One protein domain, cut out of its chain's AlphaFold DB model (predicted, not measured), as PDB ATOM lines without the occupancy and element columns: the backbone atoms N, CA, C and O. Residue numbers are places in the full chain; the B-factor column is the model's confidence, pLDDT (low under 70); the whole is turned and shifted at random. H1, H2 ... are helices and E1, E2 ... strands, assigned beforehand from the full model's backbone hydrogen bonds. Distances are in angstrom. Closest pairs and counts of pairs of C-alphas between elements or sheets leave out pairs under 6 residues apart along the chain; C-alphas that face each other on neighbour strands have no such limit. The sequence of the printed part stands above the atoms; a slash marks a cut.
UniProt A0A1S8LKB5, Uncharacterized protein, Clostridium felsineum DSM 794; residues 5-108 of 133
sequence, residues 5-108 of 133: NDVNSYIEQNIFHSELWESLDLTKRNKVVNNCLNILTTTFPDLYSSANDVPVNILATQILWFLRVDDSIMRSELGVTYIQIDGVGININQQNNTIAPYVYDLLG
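What this domain is: This is residues 5 to 108 of the 133 residues of an uncharacterized protein of Clostridium felsineum DSM 794 (UniProt A0A1S8LKB5). One long helix, H4, runs through the middle; H3 crosses its first half, H1 crosses near its beginning, and the short helices H2 and H5 also pack on it. Beside the later part of H4, at residues 65 to 76, lies a small two-stranded hairpin, E1 and E2, only loosely joined to it. The 104 printed residues hold five named helices and two named strands, in the order H1 H2 H3 H4 E1 E2 H5, with the sheet E1 - E2 antiparallel and the class mostly helix. The whole is compact, with a radius of gyration of the C-alphas of 13.9 A and spans of 39 by 30 by 23 A.

How they stand to each other: Begin at H1, residues 5 to 14, which touches H4, residues 56 to 77, about perpendicular at 84 degrees; the closest C-alphas, of Val 7 and Ala 60, are 5.9 A apart. H4 is the hub, touching four helices. Next comes H2, residues 19 to 22, near H1; it touches H4, with the C-alphas of Leu 20 and Leu 67 closest at 6.9 A. Then H3, residues 26 to 43, touches H4 with its residues 32 to 37 alone, about perpendicular at 77 degrees; look at Cys 36 and Ile 63, whose C-alphas are closest at 6.1 A. H1 and H3 are apart. Past H4 you reach the hairpin of E1, residues 82 to 85, and E2, residues 88 to 91, antiparallel at 160 degrees, with N 83 and O 90 at 3.2 A and N 88 and O 85 at 2.9 A, within hydrogen-bond range. The closest C-alphas of H4 and E1, of Ser 72 and Ile 83, are 7.1 A apart. Last, H5, residues 101 to 106, touches H4 at a shallow tilt of 11 degrees, opposite ways, with the C-alphas of Ile 58 and Val 103 closest at 6.2 A. Every O i to N i+4 pair is within hydrogen-bond range in H1, H3 and H4; H5 has 1 of 2, and H2 is too short for such a pair.

Where its parts are: Find C-alpha 5 at (-6.750, -1.799, 8.671), where H1 begins; it runs 14.1 A. H3 runs 25.8 A. Find C-alpha 56 at (-11.356, -7.203, 16.286); from there H4 runs 31.7 A to C-alpha 77 at (-33.077, -14.326, -5.625). E1 spans 9.9 A, E2 9.5 A, H2 5.0 A and H5 9.2 A, ending at C-alpha 106, (-17.388, -16.617, 21.555).

The domain as a whole: The C-alphas of Ser 49 and Gly 79 are the two farthest apart, at 39.7 A. The printed part has no cut. The link from H3 to H4, residues 44 to 55, is long. Mean pLDDT of the printed part is 75.9; look for values under 70 at residues 49, 51, 75 to 98 and 100 to 101.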
ATOM      1  N   ASN A   5      -8.103  -1.255   8.772       81.62
ATOM      2  CA  ASN A   5      -6.750  -1.799   8.671       81.62
ATOM      3  C   ASN A   5      -6.475  -2.879   9.729       81.62
ATOM      4  O   ASN A   5      -5.842  -3.887   9.412       81.62
ATOM      5  N   ASP A   6      -6.990  -2.710  10.950       82.19
ATOM      6  CA  ASP A   6      -6.854  -3.706  12.023       82.19
ATOM      7  C   ASP A   6      -7.601  -4.995  11.660       82.19
ATOM      8  O   ASP A   6      -7.097  -6.102  11.841       82.19
ATOM      9  N   VAL A   7      -8.790  -4.843  11.073       82.50
ATOM     10  CA  VAL A   7      -9.614  -5.956  10.586       82.50
ATOM     11  C   VAL A   7      -8.937  -6.667   9.424       82.50
ATOM     12  O   VAL A   7      -8.889  -7.893   9.408       82.50
ATOM     13  N   ASN A   8      -8.392  -5.908   8.473       85.56
ATOM     14  CA  ASN A   8      -7.713  -6.469   7.313       85.56
ATOM     15  C   ASN A   8      -6.494  -7.301   7.736       85.56
ATOM     16  O   ASN A   8      -6.368  -8.452   7.332       85.56
ATOM     17  N   SER A   9      -5.677  -6.756   8.639       85.50
ATOM     18  CA  SER A   9      -4.511  -7.452   9.194       85.50
ATOM     19  C   SER A   9      -4.910  -8.730   9.935       85.50
ATOM     20  O   SER A   9      -4.253  -9.761   9.809       85.50
ATOM     21  N   TYR A  10      -6.012  -8.688  10.691       85.56
ATOM     22  CA  TYR A  10      -6.507  -9.861  11.405       85.56
ATOM     23  C   TYR A  10      -7.009 -10.953  10.454       85.56
ATOM     24  O   TYR A  10      -6.708 -12.127  10.676       85.56
ATOM     25  N   ILE A  11      -7.760 -10.583   9.411       84.88
ATOM     26  CA  ILE A  11      -8.291 -11.524   8.415       84.88
ATOM     27  C   ILE A  11      -7.140 -12.210   7.676       84.88
ATOM     28  O   ILE A  11      -7.114 -13.436   7.638       84.88
ATOM     29  N   GLU A  12      -6.164 -11.448   7.180       84.38
ATOM     30  CA  GLU A  12      -5.013 -11.984   6.435       84.38
ATOM     31  C   GLU A  12      -4.175 -12.971   7.263       84.38
ATOM     32  O   GLU A  12      -3.651 -13.946   6.733       84.38
ATOM     33  N   GLN A  13      -4.051 -12.741   8.573       85.12
ATOM     34  CA  GLN A  13      -3.218 -13.573   9.446       85.12
ATOM     35  C   GLN A  13      -3.947 -14.789  10.025       85.12
ATOM     36  O   GLN A  13      -3.305 -15.797  10.316       85.12
ATOM     37  N   ASN A  14      -5.264 -14.698  10.239       81.62
ATOM     38  CA  ASN A  14      -5.997 -15.679  11.048       81.62
ATOM     39  C   ASN A  14      -7.114 -16.407  10.294       81.62
ATOM     40  O   ASN A  14      -7.662 -17.372  10.828       81.62
ATOM     41  N   ILE A  15      -7.498 -15.962   9.093       78.69
ATOM     42  CA  ILE A  15      -8.648 -16.513   8.368       78.69
ATOM     43  C   ILE A  15      -8.232 -16.937   6.961       78.69
ATOM     44  O   ILE A  15      -7.933 -16.119   6.107       78.69
ATOM     45  N   PHE A  16      -8.299 -18.245   6.709       73.62
ATOM     46  CA  PHE A  16      -7.902 -18.842   5.432       73.62
ATOM     47  C   PHE A  16      -8.904 -18.599   4.285       73.62
ATOM     48  O   PHE A  16      -8.522 -18.543   3.124       73.62
ATOM     49  N   HIS A  17     -10.200 -18.457   4.586       73.69
ATOM     50  CA  HIS A  17     -11.259 -18.304   3.577       73.69
ATOM     51  C   HIS A  17     -11.730 -16.844   3.447       73.69
ATOM     52  O   HIS A  17     -12.888 -16.537   3.748       73.69
ATOM     53  N   SER A  18     -10.829 -15.952   3.027       80.75
ATOM     54  CA  SER A  18     -11.013 -14.492   2.925       80.75
ATOM     55  C   SER A  18     -11.333 -13.967   1.519       80.75
ATOM     56  O   SER A  18     -11.483 -12.761   1.351       80.75
ATOM     57  N   GLU A  19     -11.516 -14.830   0.517       82.31
ATOM     58  CA  GLU A  19     -11.705 -14.436  -0.897       82.31
ATOM     59  C   GLU A  19     -12.836 -13.404  -1.114       82.31
ATOM     60  O   GLU A  19     -12.702 -12.438  -1.874       82.31
ATOM     61  N   LEU A  20     -13.952 -13.552  -0.389       81.75
ATOM     62  CA  LEU A  20     -15.076 -12.606  -0.433       81.75
ATOM     63  C   LEU A  20     -14.716 -11.229   0.139       81.75
ATOM     64  O   LEU A  20     -15.268 -10.222  -0.289       81.75
ATOM     65  N   TRP A  21     -13.802 -11.172   1.107       84.75
ATOM     66  CA  TRP A  21     -13.308  -9.922   1.679       84.75
ATOM     67  C   TRP A  21     -12.271  -9.262   0.765       84.75
ATOM     68  O   TRP A  21     -12.317  -8.052   0.529       84.75
ATOM     69  N   GLU A  22     -11.368 -10.060   0.202       85.06
ATOM     70  CA  GLU A  22     -10.307  -9.595  -0.691       85.06
ATOM     71  C   GLU A  22     -10.859  -8.982  -1.980       85.06
ATOM     72  O   GLU A  22     -10.367  -7.943  -2.421       85.06
ATOM     73  N   SER A  23     -11.935  -9.551  -2.529       86.50
ATOM     74  CA  SER A  23     -12.589  -9.052  -3.747       86.50
ATOM     75  C   SER A  23     -13.315  -7.705  -3.587       86.50
ATOM     76  O   SER A  23     -13.705  -7.089  -4.584       86.50
ATOM     77  N   LEU A  24     -13.505  -7.212  -2.358       87.00
ATOM     78  CA  LEU A  24     -14.200  -5.950  -2.096       87.00
ATOM     79  C   LEU A  24     -13.276  -4.739  -2.218       87.00
ATOM     80  O   LEU A  24     -12.183  -4.710  -1.656       87.00
ATOM     81  N   ASP A  25     -13.796  -3.682  -2.843       89.88
ATOM     82  CA  ASP A  25     -13.185  -2.352  -2.835       89.88
ATOM     83  C   ASP A  25     -13.195  -1.718  -1.428       89.88
ATOM     84  O   ASP A  25     -14.086  -1.982  -0.612       89.88
ATOM     85  N   LEU A  26     -12.246  -0.818  -1.158       86.69
ATOM     86  CA  LEU A  26     -12.071  -0.141   0.130       86.69
ATOM     87  C   LEU A  26     -13.356   0.572   0.587       86.69
ATOM     88  O   LEU A  26     -13.729   0.522   1.761       86.69
ATOM     89  N   THR A  27     -14.082   1.193  -0.346       88.50
ATOM     90  CA  THR A  27     -15.350   1.873  -0.047       88.50
ATOM     91  C   THR A  27     -16.423   0.908   0.459       88.50
ATOM     92  O   THR A  27     -17.171   1.233   1.385       88.50
ATOM     93  N   LYS A  28     -16.484  -0.302  -0.108       87.44
ATOM     94  CA  LYS A  28     -17.411  -1.359   0.307       87.44
ATOM     95  C   LYS A  28     -16.979  -1.977   1.633       87.44
ATOM     96  O   LYS A  28     -17.830  -2.161   2.499       87.44
ATOM     97  N   ARG A  29     -15.676  -2.197   1.840       88.38
ATOM     98  CA  ARG A  29     -15.119  -2.678   3.118       88.38
ATOM     99  C   ARG A  29     -15.525  -1.773   4.281       88.38
ATOM    100  O   ARG A  29     -16.051  -2.263   5.277       88.38
ATOM    101  N   ASN A  30     -15.408  -0.454   4.116       89.12
ATOM    102  CA  ASN A  30     -15.849   0.521   5.121       89.12
ATOM    103  C   ASN A  30     -17.353   0.411   5.430       89.12
ATOM    104  O   ASN A  30     -17.753   0.448   6.594       89.12
ATOM    105  N   LYS A  31     -18.199   0.248   4.404       89.12
ATOM    106  CA  LYS A  31     -19.651   0.077   4.590       89.12
ATOM    107  C   LYS A  31     -19.978  -1.196   5.366       89.12
ATOM    108  O   LYS A  31     -20.794  -1.147   6.281       89.12
ATOM    109  N   VAL A  32     -19.335  -2.308   5.019       88.75
ATOM    110  CA  VAL A  32     -19.551  -3.606   5.670       88.75
ATOM    111  C   VAL A  32     -19.131  -3.553   7.139       88.75
ATOM    112  O   VAL A  32     -19.896  -3.985   7.999       88.75
ATOM    113  N   VAL A  33     -17.974  -2.954   7.440       89.56
ATOM    114  CA  VAL A  33     -17.490  -2.760   8.818       89.56
ATOM    115  C   VAL A  33     -18.488  -1.942   9.639       89.56
ATOM    116  O   VAL A  33     -18.894  -2.378  10.715       89.56
ATOM    117  N   ASN A  34     -18.946  -0.803   9.114       89.31
ATOM    118  CA  ASN A  34     -19.918   0.049   9.805       89.31
ATOM    119  C   ASN A  34     -21.250  -0.671  10.047       89.31
ATOM    120  O   ASN A  34     -21.840  -0.546  11.119       89.31
ATOM    121  N   ASN A  35     -21.718  -1.448   9.070       88.06
ATOM    122  CA  ASN A  35     -22.966  -2.188   9.203       88.06
ATOM    123  C   ASN A  35     -22.848  -3.296  10.260       88.06
ATOM    124  O   ASN A  35     -23.718  -3.437  11.117       88.06
ATOM    125  N   CYS A  36     -21.732  -4.029  10.266       87.62
ATOM    126  CA  CYS A  36     -21.467  -5.053  11.274       87.62
ATOM    127  C   CYS A  36     -21.347  -4.461  12.681       87.62
ATOM    128  O   CYS A  36     -21.898  -5.036  13.619       87.62
ATOM    129  N   LEU A  37     -20.694  -3.304  12.833       86.94
ATOM    130  CA  LEU A  37     -20.645  -2.582  14.106       86.94
ATOM    131  C   LEU A  37     -22.047  -2.238  14.601       86.94
ATOM    132  O   LEU A  37     -22.386  -2.592  15.725       86.94
ATOM    133  N   ASN A  38     -22.876  -1.639  13.743       87.06
ATOM    134  CA  ASN A  38     -24.249  -1.283  14.092       87.06
ATOM    135  C   ASN A  38     -25.077  -2.508  14.503       87.06
ATOM    136  O   ASN A  38     -25.812  -2.454  15.487       87.06
ATOM    137  N   ILE A  39     -24.955  -3.625  13.780       85.31
ATOM    138  CA  ILE A  39     -25.649  -4.876  14.113       85.31
ATOM    139  C   ILE A  39     -25.208  -5.380  15.494       85.31
ATOM    140  O   ILE A  39     -26.053  -5.734  16.319       85.31
ATOM    141  N   LEU A  40     -23.902  -5.391  15.769       84.12
ATOM    142  CA  LEU A  40     -23.355  -5.886  17.031       84.12
ATOM    143  C   LEU A  40     -23.755  -5.008  18.221       84.12
ATOM    144  O   LEU A  40     -24.207  -5.547  19.230       84.12
ATOM    145  N   THR A  41     -23.669  -3.681  18.101       84.06
ATOM    146  CA  THR A  41     -24.066  -2.752  19.173       84.06
ATOM    147  C   THR A  41     -25.574  -2.757  19.408       84.06
ATOM    148  O   THR A  41     -26.018  -2.659  20.546       84.06
ATOM    149  N   THR A  42     -26.380  -2.915  18.352       83.25
ATOM    150  CA  THR A  42     -27.847  -2.979  18.482       83.25
ATOM    151  C   THR A  42     -28.300  -4.292  19.114       83.25
ATOM    152  O   THR A  42     -29.259  -4.309  19.880       83.25
ATOM    153  N   THR A  43     -27.628  -5.403  18.802       78.25
ATOM    154  CA  THR A  43     -28.068  -6.721  19.280       78.25
ATOM    155  C   THR A  43     -27.502  -7.082  20.649       78.25
ATOM    156  O   THR A  43     -28.132  -7.830  21.395       78.25
ATOM    157  N   PHE A  44     -26.333  -6.545  20.997       79.44
ATOM    158  CA  PHE A  44     -25.688  -6.765  22.288       79.44
ATOM    159  C   PHE A  44     -25.372  -5.438  23.000       79.44
ATOM    160  O   PHE A  44     -24.207  -5.184  23.316       79.44
ATOM    161  N   PRO A  45     -26.389  -4.606  23.297       78.56
ATOM    162  CA  PRO A  45     -26.180  -3.314  23.951       78.56
ATOM    163  C   PRO A  45     -25.566  -3.462  25.354       78.56
ATOM    164  O   PRO A  45     -24.789  -2.614  25.781       78.56
ATOM    165  N   ASP A  46     -25.850  -4.577  26.036       77.38
ATOM    166  CA  ASP A  46     -25.321  -4.883  27.372       77.38
ATOM    167  C   ASP A  46     -23.815  -5.196  27.376       77.38
ATOM    168  O   ASP A  46     -23.161  -5.086  28.411       77.38
ATOM    169  N   LEU A  47     -23.270  -5.644  26.238       72.56
ATOM    170  CA  LEU A  47     -21.864  -6.048  26.106       72.56
ATOM    171  C   LEU A  47     -21.024  -4.984  25.404       72.56
ATOM    172  O   LEU A  47     -19.843  -4.843  25.709       72.56
ATOM    173  N   TYR A  48     -21.628  -4.239  24.479       76.12
ATOM    174  CA  TYR A  48     -20.953  -3.218  23.693       76.12
ATOM    175  C   TYR A  48     -21.719  -1.907  23.816       76.12
ATOM    176  O   TYR A  48     -22.630  -1.622  23.040       76.12
ATOM    177  N   SER A  49     -21.332  -1.100  24.805       66.56
ATOM    178  CA  SER A  49     -21.890   0.244  24.991       66.56
ATOM    179  C   SER A  49     -21.431   1.210  23.896       66.56
ATOM    180  O   SER A  49     -22.116   2.189  23.601       66.56
ATOM    181  N   SER A  50     -20.290   0.937  23.257       70.31
ATOM    182  CA  SER A  50     -19.789   1.706  22.123       70.31
ATOM    183  C   SER A  50     -19.171   0.809  21.050       70.31
ATOM    184  O   SER A  50     -18.646  -0.265  21.335       70.31
ATOM    185  N   ALA A  51     -19.135   1.297  19.805       68.50
ATOM    186  CA  ALA A  51     -18.415   0.669  18.690       68.50
ATOM    187  C   ALA A  51     -16.905   0.484  18.963       68.50
ATOM    188  O   ALA A  51     -16.225  -0.262  18.263       68.50
ATOM    189  N   ASN A  52     -16.372   1.168  19.979       71.06
ATOM    190  CA  ASN A  52     -14.995   1.016  20.435       71.06
ATOM    191  C   ASN A  52     -14.741  -0.258  21.245       71.06
ATOM    192  O   ASN A  52     -13.593  -0.694  21.288       71.06
ATOM    193  N   ASP A  53     -15.777  -0.841  21.847       75.75
ATOM    194  CA  ASP A  53     -15.637  -1.972  22.767       75.75
ATOM    195  C   ASP A  53     -15.674  -3.320  22.044       75.75
ATOM    196  O   ASP A  53     -15.436  -4.356  22.658       75.75
ATOM    197  N   VAL A  54     -15.974  -3.321  20.740       79.94
ATOM    198  CA  VAL A  54     -16.082  -4.539  19.937       79.94
ATOM    199  C   VAL A  54     -14.681  -5.076  19.608       79.94
ATOM    200  O   VAL A  54     -13.918  -4.406  18.903       79.94
ATOM    201  N   PRO A  55     -14.335  -6.298  20.049       84.31
ATOM    202  CA  PRO A  55     -13.065  -6.933  19.730       84.31
ATOM    203  C   PRO A  55     -12.901  -7.202  18.228       84.31
ATOM    204  O   PRO A  55     -13.845  -7.613  17.546       84.31
ATOM    205  N   VAL A  56     -11.676  -7.037  17.718       85.19
ATOM    206  CA  VAL A  56     -11.356  -7.203  16.286       85.19
ATOM    207  C   VAL A  56     -11.658  -8.620  15.791       85.19
ATOM    208  O   VAL A  56     -12.157  -8.785  14.681       85.19
ATOM    209  N   ASN A  57     -11.433  -9.641  16.621       84.31
ATOM    210  CA  ASN A  57     -11.743 -11.031  16.285       84.31
ATOM    211  C   ASN A  57     -13.247 -11.252  16.052       84.31
ATOM    212  O   ASN A  57     -13.633 -11.840  15.044       84.31
ATOM    213  N   ILE A  58     -14.099 -10.737  16.945       83.94
ATOM    214  CA  ILE A  58     -15.564 -10.845  16.847       83.94
ATOM    215  C   ILE A  58     -16.064 -10.102  15.612       83.94
ATOM    216  O   ILE A  58     -16.901 -10.610  14.863       83.94
ATOM    217  N   LEU A  59     -15.511  -8.917  15.373       87.00
ATOM    218  CA  LEU A  59     -15.864  -8.091  14.234       87.00
ATOM    219  C   LEU A  59     -15.465  -8.741  12.902       87.00
ATOM    220  O   LEU A  59     -16.285  -8.793  11.989       87.00
ATOM    221  N   ALA A  60     -14.258  -9.303  12.800       86.19
ATOM    222  CA  ALA A  60     -13.799 -10.007  11.605       86.19
ATOM    223  C   ALA A  60     -14.682 -11.223  11.280       86.19
ATOM    224  O   ALA A  60     -15.084 -11.409  10.130       86.19
ATOM    225  N   THR A  61     -15.053 -12.023  12.287       85.88
ATOM    226  CA  THR A  61     -15.955 -13.161  12.071       85.88
ATOM    227  C   THR A  61     -17.355 -12.715  11.654       85.88
ATOM    228  O   THR A  61     -17.947 -13.311  10.751       85.88
ATOM    229  N   GLN A  62     -17.882 -11.651  12.265       86.38
ATOM    230  CA  GLN A  62     -19.185 -11.099  11.899       86.38
ATOM    231  C   GLN A  62     -19.193 -10.552  10.467       86.38
ATOM    232  O   GLN A  62     -20.155 -10.783   9.740       86.38
ATOM    233  N   ILE A  63     -18.125  -9.876  10.039       88.50
ATOM    234  CA  ILE A  63     -17.975  -9.359   8.671       88.50
ATOM    235  C   ILE A  63     -18.006 -10.492   7.654       88.50
ATOM    236  O   ILE A  63     -18.744 -10.429   6.671       88.50
ATOM    237  N   LEU A  64     -17.232 -11.545   7.900       87.56
ATOM    238  CA  LEU A  64     -17.148 -12.664   6.974       87.56
ATOM    239  C   LEU A  64     -18.487 -13.405   6.865       87.56
ATOM    240  O   LEU A  64     -18.898 -13.806   5.778       87.56
ATOM    241  N   TRP A  65     -19.195 -13.544   7.987       84.50
ATOM    242  CA  TRP A  65     -20.548 -14.087   8.000       84.50
ATOM    243  C   TRP A  65     -21.532 -13.208   7.233       84.50
ATOM    244  O   TRP A  65     -22.292 -13.718   6.414       84.50
ATOM    245  N   PHE A  66     -21.494 -11.895   7.461       85.81
ATOM    246  CA  PHE A  66     -22.362 -10.939   6.786       85.81
ATOM    247  C   PHE A  66     -22.219 -11.037   5.262       85.81
ATOM    248  O   PHE A  66     -23.220 -11.143   4.563       85.81
ATOM    249  N   LEU A  67     -20.984 -11.111   4.756       86.31
ATOM    250  CA  LEU A  67     -20.712 -11.277   3.324       86.31
ATOM    251  C   LEU A  67     -21.218 -12.607   2.762       86.31
ATOM    252  O   LEU A  67     -21.764 -12.647   1.663       86.31
ATOM    253  N   ARG A  68     -21.063 -13.702   3.513       83.88
ATOM    254  CA  ARG A  68     -21.567 -15.021   3.102       83.88
ATOM    255  C   ARG A  68     -23.092 -15.055   3.036       83.88
ATOM    256  O   ARG A  68     -23.648 -15.674   2.131       83.88
ATOM    257  N   VAL A  69     -23.765 -14.417   3.992       80.94
ATOM    258  CA  VAL A  69     -25.228 -14.308   4.000       80.94
ATOM    259  C   VAL A  69     -25.708 -13.445   2.838       80.94
ATOM    260  O   VAL A  69     -26.651 -13.847   2.167       80.94
ATOM    261  N   ASP A  70     -25.046 -12.325   2.556       79.62
ATOM    262  CA  ASP A  70     -25.390 -11.448   1.429       79.62
ATOM    263  C   ASP A  70     -25.281 -12.184   0.080       79.62
ATOM    264  O   ASP A  70     -26.251 -12.237  -0.675       79.62
ATOM    265  N   ASP A  71     -24.168 -12.886  -0.169       78.62
ATOM    266  CA  ASP A  71     -24.000 -13.730  -1.369       78.62
ATOM    267  C   ASP A  71     -25.063 -14.845  -1.434       78.62
ATOM    268  O   ASP A  71     -25.612 -15.157  -2.491       78.62
ATOM    269  N   SER A  72     -25.434 -15.416  -0.286       72.75
ATOM    270  CA  SER A  72     -26.495 -16.430  -0.209       72.75
ATOM    271  C   SER A  72     -27.879 -15.872  -0.532       72.75
ATOM    272  O   SER A  72     -28.663 -16.548  -1.196       72.75
ATOM    273  N   ILE A  73     -28.187 -14.652  -0.085       74.62
ATOM    274  CA  ILE A  73     -29.441 -13.957  -0.396       74.62
ATOM    275  C   ILE A  73     -29.500 -13.663  -1.893       74.62
ATOM    276  O   ILE A  73     -30.488 -14.025  -2.530       74.62
ATOM    277  N   MET A  74     -28.423 -13.130  -2.479       71.25
ATOM    278  CA  MET A  74     -28.351 -12.900  -3.926       71.25
ATOM    279  C   MET A  74     -28.558 -14.196  -4.722       71.25
ATOM    280  O   MET A  74     -29.296 -14.221  -5.703       71.25
ATOM    281  N   ARG A  75     -27.965 -15.314  -4.287       68.12
ATOM    282  CA  ARG A  75     -28.195 -16.629  -4.914       68.12
ATOM    283  C   ARG A  75     -29.626 -17.129  -4.726       68.12
ATOM    284  O   ARG A  75     -30.142 -17.826  -5.598       68.12
ATOM    285  N   SER A  76     -30.283 -16.775  -3.625       63.22
ATOM    286  CA  SER A  76     -31.686 -17.117  -3.406       63.22
ATOM    287  C   SER A  76     -32.635 -16.373  -4.329       63.22
ATOM    288  O   SER A  76     -33.571 -16.976  -4.850       63.22
ATOM    289  N   GLU A  77     -32.351 -15.101  -4.612       57.56
ATOM    290  CA  GLU A  77     -33.077 -14.326  -5.625       57.56
ATOM    291  C   GLU A  77     -32.971 -14.966  -7.020       57.56
ATOM    292  O   GLU A  77     -33.890 -14.857  -7.827       57.56
ATOM    293  N   LEU A  78     -31.895 -15.718  -7.277       66.44
ATOM    294  CA  LEU A  78     -31.696 -16.519  -8.492       66.44
ATOM    295  C   LEU A  78     -32.365 -17.911  -8.442       66.44
ATOM    296  O   LEU A  78     -32.140 -18.734  -9.327       66.44
ATOM    297  N   GLY A  79     -33.193 -18.189  -7.429       57.00
ATOM    298  CA  GLY A  79     -33.974 -19.424  -7.304       57.00
ATOM    299  C   GLY A  79     -33.303 -20.545  -6.504       57.00
ATOM    300  O   GLY A  79     -33.824 -21.661  -6.472       57.00
ATOM    301  N   VAL A  80     -32.172 -20.285  -5.836       59.84
ATOM    302  CA  VAL A  80     -31.527 -21.265  -4.947       59.84
ATOM    303  C   VAL A  80     -32.236 -21.282  -3.588       59.84
ATOM    304  O   VAL A  80     -32.288 -20.279  -2.883       59.84
ATOM    305  N   THR A  81     -32.791 -22.425  -3.185       59.50
ATOM    306  CA  THR A  81     -33.625 -22.539  -1.968       59.50
ATOM    307  C   THR A  81     -32.885 -23.091  -0.744       59.50
ATOM    308  O   THR A  81     -33.371 -22.966   0.382       59.50
ATOM    309  N   TYR A  82     -31.700 -23.677  -0.933       53.47
ATOM    310  CA  TYR A  82     -30.920 -24.297   0.138       53.47
ATOM    311  C   TYR A  82     -29.418 -24.111  -0.082       53.47
ATOM    312  O   TYR A  82     -28.900 -24.454  -1.146       53.47
ATOM    313  N   ILE A  83     -28.714 -23.593   0.930       61.50
ATOM    314  CA  ILE A  83     -27.254 -23.437   0.913       61.50
ATOM    315  C   ILE A  83     -26.692 -23.955   2.242       61.50
ATOM    316  O   ILE A  83     -27.155 -23.585   3.320       61.50
ATOM    317  N   GLN A  84     -25.683 -24.825   2.170       55.31
ATOM    318  CA  GLN A  84     -24.939 -25.314   3.330       55.31
ATOM    319  C   GLN A  84     -23.634 -24.519   3.458       55.31
ATOM    320  O   GLN A  84     -22.787 -24.580   2.569       55.31
ATOM    321  N   ILE A  85     -23.467 -23.783   4.559       57.81
ATOM    322  CA  ILE A  85     -22.267 -22.982   4.838       57.81
ATOM    323  C   ILE A  85     -21.674 -23.458   6.156       57.81
ATOM    324  O   ILE A  85     -22.320 -23.351   7.194       57.81
ATOM    325  N   ASP A  86     -20.440 -23.966   6.119       53.75
ATOM    326  CA  ASP A  86     -19.660 -24.290   7.324       53.75
ATOM    327  C   ASP A  86     -20.393 -25.242   8.302       53.75
ATOM    328  O   ASP A  86     -20.471 -25.023   9.508       53.75
ATOM    329  N   GLY A  87     -21.048 -26.274   7.753       53.34
ATOM    330  CA  GLY A  87     -21.845 -27.242   8.525       53.34
ATOM    331  C   GLY A  87     -23.216 -26.735   8.998       53.34
ATOM    332  O   GLY A  87     -24.002 -27.518   9.531       53.34
ATOM    333  N   VAL A  88     -23.549 -25.463   8.760       58.16
ATOM    334  CA  VAL A  88     -24.866 -24.875   9.029       58.16
ATOM    335  C   VAL A  88     -25.691 -24.890   7.743       58.16
ATOM    336  O   VAL A  88     -25.389 -24.195   6.773       58.16
ATOM    337  N   GLY A  89     -26.742 -25.711   7.721       54.25
ATOM    338  CA  GLY A  89     -27.730 -25.695   6.644       54.25
ATOM    339  C   GLY A  89     -28.639 -24.479   6.785       54.25
ATOM    340  O   GLY A  89     -29.400 -24.395   7.750       54.25
ATOM    341  N   ILE A  90     -28.571 -23.548   5.835       56.91
ATOM    342  CA  ILE A  90     -29.472 -22.400   5.765       56.91
ATOM    343  C   ILE A  90     -30.594 -22.763   4.797       56.91
ATOM    344  O   ILE A  90     -30.406 -22.818   3.580       56.91
ATOM    345  N   ASN A  91     -31.781 -23.019   5.345       58.31
ATOM    346  CA  ASN A  91     -33.000 -22.968   4.552       58.31
ATOM    347  C   ASN A  91     -33.337 -21.485   4.389       58.31
ATOM    348  O   ASN A  91     -33.509 -20.789   5.394       58.31
ATOM    349  N   ILE A  92     -33.376 -20.984   3.153       58.84
ATOM    350  CA  ILE A  92     -33.612 -19.561   2.862       58.84
ATOM    351  C   ILE A  92     -35.114 -19.273   2.964       58.84
ATOM    352  O   ILE A  92     -35.759 -18.747   2.066       58.84
ATOM    353  N   ASN A  93     -35.701 -19.694   4.078       49.12
ATOM    354  CA  ASN A  93     -37.090 -19.491   4.408       49.12
ATOM    355  C   ASN A  93     -37.130 -18.763   5.755       49.12
ATOM    356  O   ASN A  93     -36.938 -19.366   6.807       49.12
ATOM    357  N   GLN A  94     -37.283 -17.436   5.685       50.41
ATOM    358  CA  GLN A  94     -37.626 -16.493   6.766       50.41
ATOM    359  C   GLN A  94     -36.865 -16.595   8.110       50.41
ATOM    360  O   GLN A  94     -37.323 -16.056   9.120       50.41
ATOM    361  N   GLN A  95     -35.701 -17.245   8.172       55.44
ATOM    362  CA  GLN A  95     -34.921 -17.329   9.404       55.44
ATOM    363  C   GLN A  95     -33.977 -16.121   9.539       55.44
ATOM    364  O   GLN A  95     -33.117 -15.895   8.691       55.44
ATOM    365  N   ASN A  96     -34.127 -15.345  10.620       53.00
ATOM    366  CA  ASN A  96     -33.232 -14.227  10.953       53.00
ATOM    367  C   ASN A  96     -31.802 -14.734  11.229       53.00
ATOM    368  O   ASN A  96     -31.501 -15.154  12.347       53.00
ATOM    369  N   ASN A  97     -30.926 -14.661  10.221       59.72
ATOM    370  CA  ASN A  97     -29.517 -15.086  10.267       59.72
ATOM    371  C   ASN A  97     -28.534 -13.903  10.340       59.72
ATOM    372  O   ASN A  97     -27.387 -13.996   9.905       59.72
ATOM    373  N   THR A  98     -28.983 -12.779  10.895       66.12
ATOM    374  CA  THR A  98     -28.250 -11.503  10.922       66.12
ATOM    375  C   THR A  98     -26.913 -11.575  11.678       66.12
ATOM    376  O   THR A  98     -26.012 -10.783  11.411       66.12
ATOM    377  N   ILE A  99     -26.749 -12.523  12.610       71.31
ATOM    378  CA  ILE A  99     -25.537 -12.676  13.435       71.31
ATOM    379  C   ILE A  99     -24.850 -14.003  13.151       71.31
ATOM    380  O   ILE A  99     -25.504 -15.042  13.043       71.31
ATOM    381  N   ALA A 100     -23.519 -13.961  13.101       69.81
ATOM    382  CA  ALA A 100     -22.688 -15.135  12.916       69.81
ATOM    383  C   ALA A 100     -22.893 -16.152  14.049       69.81
ATOM    384  O   ALA A 100     -22.754 -15.801  15.225       69.81
ATOM    385  N   PRO A 101     -23.122 -17.441  13.738       69.94
ATOM    386  CA  PRO A 101     -23.231 -18.487  14.744       69.94
ATOM    387  C   PRO A 101     -22.025 -18.490  15.690       69.94
ATOM    388  O   PRO A 101     -22.195 -18.619  16.903       69.94
ATOM    389  N   TYR A 102     -20.815 -18.324  15.154       74.06
ATOM    390  CA  TYR A 102     -19.567 -18.357  15.921       74.06
ATOM    391  C   TYR A 102     -19.455 -17.220  16.948       74.06
ATOM    392  O   TYR A 102     -18.868 -17.402  18.012       74.06
ATOM    393  N   VAL A 103     -20.087 -16.070  16.688       75.38
ATOM    394  CA  VAL A 103     -20.133 -14.952  17.644       75.38
ATOM    395  C   VAL A 103     -20.914 -15.344  18.899       75.38
ATOM    396  O   VAL A 103     -20.513 -14.981  19.998       75.38
ATOM    397  N   TYR A 104     -21.973 -16.152  18.779       75.00
ATOM    398  CA  TYR A 104     -22.682 -16.669  19.956       75.00
ATOM    399  C   TYR A 104     -21.807 -17.588  20.815       75.00
ATOM    400  O   TYR A 104     -21.886 -17.512  22.041       75.00
ATOM    401  N   ASP A 105     -20.962 -18.409  20.185       73.81
ATOM    402  CA  ASP A 105     -20.061 -19.325  20.894       73.81
ATOM    403  C   ASP A 105     -18.958 -18.542  21.621       73.81
ATOM    404  O   ASP A 105     -18.715 -18.782  22.803       73.81
ATOM    405  N   LEU A 106     -18.363 -17.542  20.958       74.62
ATOM    406  CA  LEU A 106     -17.388 -16.617  21.555       74.62
ATOM    407  C   LEU A 106     -17.963 -15.836  22.742       74.62
ATOM    408  O   LEU A 106     -17.274 -15.610  23.731       74.62
ATOM    409  N   LEU A 107     -19.227 -15.424  22.644       77.12
ATOM    410  CA  LEU A 107     -19.924 -14.682  23.693       77.12
ATOM    411  C   LEU A 107     -20.501 -15.583  24.797       77.12
ATOM    412  O   LEU A 107     -21.089 -15.072  25.752       77.12
ATOM    413  N   GLY A 108     -20.397 -16.911  24.665       71.81
ATOM    414  CA  GLY A 108     -20.997 -17.872  25.595       71.81
ATOM    415  C   GLY A 108     -22.524 -17.758  25.698       71.81
ATOM    416  O   GLY A 108     -23.109 -18.129  26.717       71.81
TER     417      GLY A 108